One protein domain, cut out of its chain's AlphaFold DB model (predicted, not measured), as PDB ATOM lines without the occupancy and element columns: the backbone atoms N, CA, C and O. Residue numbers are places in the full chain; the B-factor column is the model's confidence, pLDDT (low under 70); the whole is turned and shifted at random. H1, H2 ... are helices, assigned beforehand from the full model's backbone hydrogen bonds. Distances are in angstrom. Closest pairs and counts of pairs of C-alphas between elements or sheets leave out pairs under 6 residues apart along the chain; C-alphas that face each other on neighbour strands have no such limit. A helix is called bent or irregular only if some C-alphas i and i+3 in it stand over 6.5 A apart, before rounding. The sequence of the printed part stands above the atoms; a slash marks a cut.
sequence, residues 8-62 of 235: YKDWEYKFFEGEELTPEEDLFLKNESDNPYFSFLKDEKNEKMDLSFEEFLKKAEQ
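AT A GLANCE: This is residues 8 to 62 of the 235 residues of an uncharacterized protein of Chryseobacterium bovis DSM 19482 (UniProt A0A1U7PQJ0). Four short helices are strung out one after another and share no common core: H1 and H2 cross steeply in contact at one end, H3 comes near H2 and leads away from that pair, and H4 sits alone at the far end. Residues 43 to 50 and 52 to 58 stick out free, an arm that runs from the last part of H3 through the link into H4. The printed part has 55 residues with four named helices in the order H1, H2, H3, H4 and no named strand, and its class is all helix. It is only just extended, close to loose, with a radius of gyration of the C-alphas of 15.2 A, and its C-alphas span 43 by 18 by 18 A.

HOW THE PARTS SIT: H1, residues 8 to 17, and H2, residues 23 to 32, touch, and their closest C-alphas are those of Tyr 8 and Leu 29, 6.6 A apart. The two run opposite ways at a steep tilt of 68 degrees, only just short of about perpendicular. H3, residues 36 to 46, is close to H2 but not clearly touching it, with the C-alphas of Lys 30 and Phe 38 the closest at 5.6 A. The lines of H2 and H3 are about perpendicular, at 85 degrees. H1 and H3 are apart. H4, residues 53 to 60, touches no helix and is apart from H1, H2 and H3. In H1, H2, H3 and H4 every pair of O i and N i+4 is within hydrogen-bond range.

IN THESE COORDINATES: H1 begins at C-alpha 8, at (-4.314, -11.489, 37.156), and measures 14.2 A from first to last C-alpha. H2 runs from Pro 23 to Glu 32 and also measures 14.2 A. H3 is the longest helix by residues, with 11, and covers 15.4 A from C-alpha 36 at (-15.161, -13.392, 28.479) to C-alpha 46. H4 runs from Phe 53 to Ala 60, is 10.5 A long, and ends with C-alpha 60 at (-34.093, -22.025, 23.410). No helix is bent or irregular.

THE WHOLE: The outline is a rod, and the two C-alphas farthest apart are those of Asp 10 and Glu 54, at 43.0 A. Without the stretches that stand free, the body of 40 residues spans 38 by 18 by 18 A. The printed part has no cut between residues 8 and 62. The links from H1 to H2 and from H2 to H3 are tight, the link from H3 to H4 is short with 6 residues, and no link is long. The mean pLDDT of the printed part is 82.9, and residues 48 to 49 are under 70.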
ATOM      1  N   TYR A   8      -2.999 -11.044  37.632       83.38
ATOM      2  CA  TYR A   8      -4.314 -11.489  37.156       83.38
ATOM      3  C   TYR A   8      -4.212 -12.590  36.106       83.38
ATOM      4  O   TYR A   8      -5.043 -13.490  36.089       83.38
ATOM      5  N   LYS A   9      -3.185 -12.535  35.252       85.00
ATOM      6  CA  LYS A   9      -2.947 -13.577  34.249       85.00
ATOM      7  C   LYS A   9      -2.438 -14.864  34.883       85.00
ATOM      8  O   LYS A   9      -2.769 -15.936  34.397       85.00
ATOM      9  N   ASP A  10      -1.646 -14.749  35.949       88.06
ATOM     10  CA  ASP A  10      -1.183 -15.903  36.723       88.06
ATOM     11  C   ASP A  10      -2.365 -16.617  37.390       88.06
ATOM     12  O   ASP A  10      -2.532 -17.820  37.230       88.06
ATOM     13  N   TRP A  11      -3.252 -15.868  38.048       90.38
ATOM     14  CA  TRP A  11      -4.469 -16.432  38.634       90.38
ATOM     15  C   TRP A  11      -5.408 -17.031  37.591       90.38
ATOM     16  O   TRP A  11      -5.969 -18.097  37.811       90.38
ATOM     17  N   GLU A  12      -5.565 -16.371  36.443       88.50
ATOM     18  CA  GLU A  12      -6.357 -16.891  35.331       88.50
ATOM     19  C   GLU A  12      -5.804 -18.228  34.826       88.50
ATOM     20  O   GLU A  12      -6.561 -19.180  34.662       88.50
ATOM     21  N   TYR A  13      -4.487 -18.319  34.632       89.12
ATOM     22  CA  TYR A  13      -3.825 -19.556  34.229       89.12
ATOM     23  C   TYR A  13      -4.059 -20.670  35.256       89.12
ATOM     24  O   TYR A  13      -4.559 -21.731  34.897       89.12
ATOM     25  N   LYS A  14      -3.806 -20.392  36.539       90.75
ATOM     26  CA  LYS A  14      -4.040 -21.334  37.643       90.75
ATOM     27  C   LYS A  14      -5.480 -21.836  37.693       90.75
ATOM     28  O   LYS A  14      -5.704 -23.035  37.809       90.75
ATOM     29  N   PHE A  15      -6.449 -20.936  37.525       91.44
ATOM     30  CA  PHE A  15      -7.869 -21.283  37.487       91.44
ATOM     31  C   PHE A  15      -8.193 -22.282  36.370       91.44
ATOM     32  O   PHE A  15      -8.920 -23.246  36.598       91.44
ATOM     33  N   PHE A  16      -7.663 -22.067  35.162       91.19
ATOM     34  CA  PHE A  16      -7.930 -22.949  34.020       91.19
ATOM     35  C   PHE A  16      -7.144 -24.263  34.058       91.19
ATOM     36  O   PHE A  16      -7.627 -25.260  33.527       91.19
ATOM     37  N   GLU A  17      -5.982 -24.284  34.708       93.25
ATOM     38  CA  GLU A  17      -5.224 -25.510  34.997       93.25
ATOM     39  C   GLU A  17      -5.841 -26.328  36.148       93.25
ATOM     40  O   GLU A  17      -5.470 -27.481  36.363       93.25
ATOM     41  N   GLY A  18      -6.811 -25.760  36.877       89.00
ATOM     42  CA  GLY A  18      -7.459 -26.409  38.017       89.00
ATOM     43  C   GLY A  18      -6.632 -26.360  39.304       89.00
ATOM     44  O   GLY A  18      -6.874 -27.153  40.212       89.00
ATOM     45  N   GLU A  19      -5.664 -25.447  39.396       90.12
ATOM     46  CA  GLU A  19      -4.951 -25.168  40.640       90.12
ATOM     47  C   GLU A  19      -5.852 -24.399  41.618       90.12
ATOM     48  O   GLU A  19      -6.664 -23.552  41.233       90.12
ATOM     49  N   GLU A  20      -5.696 -24.680  42.911       84.19
ATOM     50  CA  GLU A  20      -6.461 -23.998  43.949       84.19
ATOM     51  C   GLU A  20      -5.995 -22.544  44.096       84.19
ATOM     52  O   GLU A  20      -4.834 -22.256  44.392       84.19
ATOM     53  N   LEU A  21      -6.934 -21.619  43.915       87.56
ATOM     54  CA  LEU A  21      -6.772 -20.209  44.254       87.56
ATOM     55  C   LEU A  21      -7.247 -19.977  45.682       87.56
ATOM     56  O   LEU A  21      -8.197 -20.611  46.150       87.56
ATOM     57  N   THR A  22      -6.632 -19.022  46.375       89.56
ATOM     58  CA  THR A  22      -7.184 -18.591  47.660       89.56
ATOM     59  C   THR A  22      -8.570 -17.957  47.455       89.56
ATOM     60  O   THR A  22      -8.849 -17.403  46.385       89.56
ATOM     61  N   PRO A  23      -9.461 -17.986  48.466       88.62
ATOM     62  CA  PRO A  23     -10.814 -17.439  48.330       88.62
ATOM     63  C   PRO A  23     -10.850 -15.966  47.902       88.62
ATOM     64  O   PRO A  23     -11.765 -15.537  47.200       88.62
ATOM     65  N   GLU A  24      -9.850 -15.187  48.315       86.94
ATOM     66  CA  GLU A  24      -9.712 -13.787  47.918       86.94
ATOM     67  C   GLU A  24      -9.329 -13.668  46.440       86.94
ATOM     68  O   GLU A  24      -9.967 -12.922  45.698       86.94
ATOM     69  N   GLU A  25      -8.328 -14.431  45.993       88.00
ATOM     70  CA  GLU A  25      -7.855 -14.425  44.605       88.00
ATOM     71  C   GLU A  25      -8.943 -14.866  43.626       88.00
ATOM     72  O   GLU A  25      -9.126 -14.221  42.596       88.00
ATOM     73  N   ASP A  26      -9.709 -15.907  43.960       86.88
ATOM     74  CA  ASP A  26     -10.843 -16.364  43.152       86.88
ATOM     75  C   ASP A  26     -11.918 -15.274  43.018       86.88
ATOM     76  O   ASP A  26     -12.432 -15.008  41.927       86.88
ATOM     77  N   LEU A  27     -12.222 -14.571  44.114       88.19
ATOM     78  CA  LEU A  27     -13.196 -13.483  44.112       88.19
ATOM     79  C   LEU A  27     -12.711 -12.287  43.282       88.19
ATOM     80  O   LEU A  27     -13.494 -11.710  42.520       88.19
ATOM     81  N   PHE A  28     -11.429 -11.930  43.384       87.25
ATOM     82  CA  PHE A  28     -10.823 -10.887  42.555       87.25
ATOM     83  C   PHE A  28     -10.787 -11.282  41.079       87.25
ATOM     84  O   PHE A  28     -11.176 -10.483  40.226       87.25
ATOM     85  N   LEU A  29     -10.389 -12.515  40.765       88.56
ATOM     86  CA  LEU A  29     -10.350 -13.033  39.401       88.56
ATOM     87  C   LEU A  29     -11.744 -13.005  38.773       88.56
ATOM     88  O   LEU A  29     -11.922 -12.457  37.686       88.56
ATOM     89  N   LYS A  30     -12.764 -13.500  39.477       86.75
ATOM     90  CA  LYS A  30     -14.145 -13.483  38.987       86.75
ATOM     91  C   LYS A  30     -14.671 -12.062  38.809       86.75
ATOM     92  O   LYS A  30     -15.346 -11.791  37.818       86.75
ATOM     93  N   ASN A  31     -14.366 -11.133  39.715       84.50
ATOM     94  CA  ASN A  31     -14.937  -9.782  39.685       84.50
ATOM     95  C   ASN A  31     -14.222  -8.804  38.747       84.50
ATOM     96  O   ASN A  31     -14.903  -8.013  38.093       84.50
ATOM     97  N   GLU A  32     -12.898  -8.870  38.643       82.25
ATOM     98  CA  GLU A  32     -12.082  -7.830  38.007       82.25
ATOM     99  C   GLU A  32     -11.401  -8.270  36.696       82.25
ATOM    100  O   GLU A  32     -10.847  -7.430  35.977       82.25
ATOM    101  N   SER A  33     -11.452  -9.559  36.340       81.44
ATOM    102  CA  SER A  33     -10.895 -10.051  35.073       81.44
ATOM    103  C   SER A  33     -11.648  -9.526  33.843       81.44
ATOM    104  O   SER A  33     -12.852  -9.277  33.871       81.44
ATOM    105  N   ASP A  34     -10.911  -9.370  32.737       77.88
ATOM    106  CA  ASP A  34     -11.475  -9.070  31.407       77.88
ATOM    107  C   ASP A  34     -11.785 -10.340  30.602       77.88
ATOM    108  O   ASP A  34     -12.062 -10.256  29.402       77.88
ATOM    109  N   ASN A  35     -11.669 -11.526  31.205       84.62
ATOM    110  CA  ASN A  35     -11.882 -12.757  30.460       84.62
ATOM    111  C   ASN A  35     -13.393 -12.932  30.170       84.62
ATOM    112  O   ASN A  35     -14.207 -12.869  31.102       84.62
ATOM    113  N   PRO A  36     -13.773 -13.181  28.897       85.69
ATOM    114  CA  PRO A  36     -15.161 -13.392  28.479       85.69
ATOM    115  C   PRO A  36     -15.929 -14.444  29.295       85.69
ATOM    116  O   PRO A  36     -17.140 -14.322  29.483       85.69
ATOM    117  N   TYR A  37     -15.229 -15.466  29.785       87.31
ATOM    118  CA  TYR A  37     -15.772 -16.524  30.628       87.31
ATOM    119  C   TYR A  37     -16.392 -15.961  31.913       87.31
ATOM    120  O   TYR A  37     -17.563 -16.201  32.195       87.31
ATOM    121  N   PHE A  38     -15.654 -15.139  32.666       87.19
ATOM    122  CA  PHE A  38     -16.156 -14.598  33.931       87.19
ATOM    123  C   PHE A  38     -17.254 -13.548  33.732       87.19
ATOM    124  O   PHE A  38     -18.154 -13.449  34.567       87.19
ATOM    125  N   SER A  39     -17.232 -12.789  32.629       82.94
ATOM    126  CA  SER A  39     -18.364 -11.918  32.281       82.94
ATOM    127  C   SER A  39     -19.630 -12.718  31.993       82.94
ATOM    128  O   SER A  39     -20.690 -12.369  32.502       82.94
ATOM    129  N   PHE A  40     -19.514 -13.838  31.271       84.31
ATOM    130  CA  PHE A  40     -20.655 -14.705  30.988       84.31
ATOM    131  C   PHE A  40     -21.269 -15.273  32.271       84.31
ATOM    132  O   PHE A  40     -22.481 -15.197  32.449       84.31
ATOM    133  N   LEU A  41     -20.438 -15.761  33.198       84.75
ATOM    134  CA  LEU A  41     -20.913 -16.288  34.480       84.75
ATOM    135  C   LEU A  41     -21.651 -15.238  35.319       84.75
ATOM    136  O   LEU A  41     -22.606 -15.564  36.023       84.75
ATOM    137  N   LYS A  42     -21.226 -13.970  35.267       82.12
ATOM    138  CA  LYS A  42     -21.945 -12.877  35.938       82.12
ATOM    139  C   LYS A  42     -23.291 -12.620  35.286       82.12
ATOM    140  O   LYS A  42     -24.279 -12.476  35.999       82.12
ATOM    141  N   ASP A  43     -23.326 -12.559  33.961       79.94
ATOM    142  CA  ASP A  43     -24.557 -12.318  33.210       79.94
ATOM    143  C   ASP A  43     -25.574 -13.440  33.450       79.94
ATOM    144  O   ASP A  43     -26.745 -13.162  33.690       79.94
ATOM    145  N   GLU A  44     -25.116 -14.693  33.474       77.81
ATOM    146  CA  GLU A  44     -25.936 -15.861  33.797       77.81
ATOM    147  C   GLU A  44     -26.406 -15.856  35.257       77.81
ATOM    148  O   GLU A  44     -27.584 -16.058  35.521       77.81
ATOM    149  N   LYS A  45     -25.531 -15.546  36.223       75.69
ATOM    150  CA  LYS A  45     -25.919 -15.449  37.642       75.69
ATOM    151  C   LYS A  45     -26.925 -14.323  37.909       75.69
ATOM    152  O   LYS A  45     -27.746 -14.429  38.819       75.69
ATOM    153  N   ASN A  46     -26.825 -13.221  37.167       71.75
ATOM    154  CA  ASN A  46     -27.747 -12.091  37.273       71.75
ATOM    155  C   ASN A  46     -29.095 -12.373  36.595       71.75
ATOM    156  O   ASN A  46     -30.097 -11.749  36.955       71.75
ATOM    157  N   GLU A  47     -29.136 -13.314  35.649       70.81
ATOM    158  CA  GLU A  47     -30.373 -13.848  35.099       70.81
ATOM    159  C   GLU A  47     -31.070 -14.703  36.166       70.81
ATOM    160  O   GLU A  47     -30.815 -15.893  36.336       70.81
ATOM    161  N   LYS A  48     -31.948 -14.069  36.945       64.62
ATOM    162  CA  LYS A  48     -32.773 -14.780  37.921       64.62
ATOM    163  C   LYS A  48     -33.655 -15.788  37.185       64.62
ATOM    164  O   LYS A  48     -34.342 -15.432  36.234       64.62
ATOM    165  N   MET A  49     -33.628 -17.029  37.667       64.38
ATOM    166  CA  MET A  49     -34.324 -18.219  37.157       64.38
ATOM    167  C   MET A  49     -35.860 -18.147  37.311       64.38
ATOM    168  O   MET A  49     -36.517 -19.162  37.507       64.38
ATOM    169  N   ASP A  50     -36.457 -16.962  37.204       71.44
ATOM    170  CA  ASP A  50     -37.909 -16.775  37.131       71.44
ATOM    171  C   ASP A  50     -38.395 -16.970  35.680       71.44
ATOM    172  O   ASP A  50     -39.238 -16.228  35.183       71.44
ATOM    173  N   LEU A  51     -37.818 -17.942  34.965       73.38
ATOM    174  CA  LEU A  51     -38.210 -18.265  33.597       73.38
ATOM    175  C   LEU A  51     -39.497 -19.084  33.642       73.38
ATOM    176  O   LEU A  51     -39.523 -20.210  34.143       73.38
ATOM    177  N   SER A  52     -40.566 -18.539  33.075       80.69
ATOM    178  CA  SER A  52     -41.733 -19.352  32.748       80.69
ATOM    179  C   SER A  52     -41.377 -20.368  31.650       80.69
ATOM    180  O   SER A  52     -40.496 -20.130  30.822       80.69
ATOM    181  N   PHE A  53     -42.057 -21.520  31.612       81.25
ATOM    182  CA  PHE A  53     -41.790 -22.563  30.605       81.25
ATOM    183  C   PHE A  53     -41.900 -22.036  29.161       81.25
ATOM    184  O   PHE A  53     -41.129 -22.425  28.286       81.25
ATOM    185  N   GLU A  54     -42.816 -21.098  28.921       80.56
ATOM    186  CA  GLU A  54     -43.001 -20.454  27.620       80.56
ATOM    187  C   GLU A  54     -41.824 -19.531  27.252       80.56
ATOM    188  O   GLU A  54     -41.355 -19.541  26.112       80.56
ATOM    189  N   GLU A  55     -41.274 -18.790  28.219       80.69
ATOM    190  CA  GLU A  55     -40.062 -17.986  28.019       80.69
ATOM    191  C   GLU A  55     -38.816 -18.848  27.810       80.69
ATOM    192  O   GLU A  55     -37.963 -18.484  26.999       80.69
ATOM    193  N   PHE A  56     -38.725 -20.004  28.474       81.00
ATOM    194  CA  PHE A  56     -37.657 -20.975  28.238       81.00
ATOM    195  C   PHE A  56     -37.676 -21.492  26.795       81.00
ATOM    196  O   PHE A  56     -36.648 -21.431  26.121       81.00
ATOM    197  N   LEU A  57     -38.836 -21.933  26.289       85.75
ATOM    198  CA  LEU A  57     -38.966 -22.394  24.900       85.75
ATOM    199  C   LEU A  57     -38.587 -21.288  23.910       85.75
ATOM    200  O   LEU A  57     -37.757 -21.491  23.024       85.75
ATOM    201  N   LYS A  58     -39.107 -20.079  24.128       82.62
ATOM    202  CA  LYS A  58     -38.809 -18.910  23.294       82.62
ATOM    203  C   LYS A  58     -37.330 -18.506  23.325       82.62
ATOM    204  O   LYS A  58     -36.832 -17.901  22.370       82.62
ATOM    205  N   LYS A  59     -36.627 -18.788  24.423       77.06
ATOM    206  CA  LYS A  59     -35.194 -18.522  24.575       77.06
ATOM    207  C   LYS A  59     -34.328 -19.631  23.977       77.06
ATOM    208  O   LYS A  59     -33.297 -19.313  23.396       77.06
ATOM    209  N   ALA A  60     -34.760 -20.889  24.050       73.69
ATOM    210  CA  ALA A  60     -34.093 -22.025  23.410       73.69
ATOM    211  C   ALA A  60     -34.142 -21.947  21.873       73.69
ATOM    212  O   ALA A  60     -33.205 -22.373  21.202       73.69
ATOM    213  N   GLU A  61     -35.191 -21.341  21.311       77.19
ATOM    214  CA  GLU A  61     -35.287 -21.064  19.872       77.19
ATOM    215  C   GLU A  61     -34.329 -19.957  19.392       77.19
ATOM    216  O   GLU A  61     -34.061 -19.846  18.194       77.19
ATOM    217  N   GLN A  62     -33.782 -19.137  20.298       71.62
ATOM    218  CA  GLN A  62     -32.856 -18.060  19.947       71.62
ATOM    219  C   GLN A  62     -31.400 -18.522  20.107       71.62
ATOM    220  O   GLN A  62     -30.936 -18.718  21.232       71.62
TER     221      GLN A  62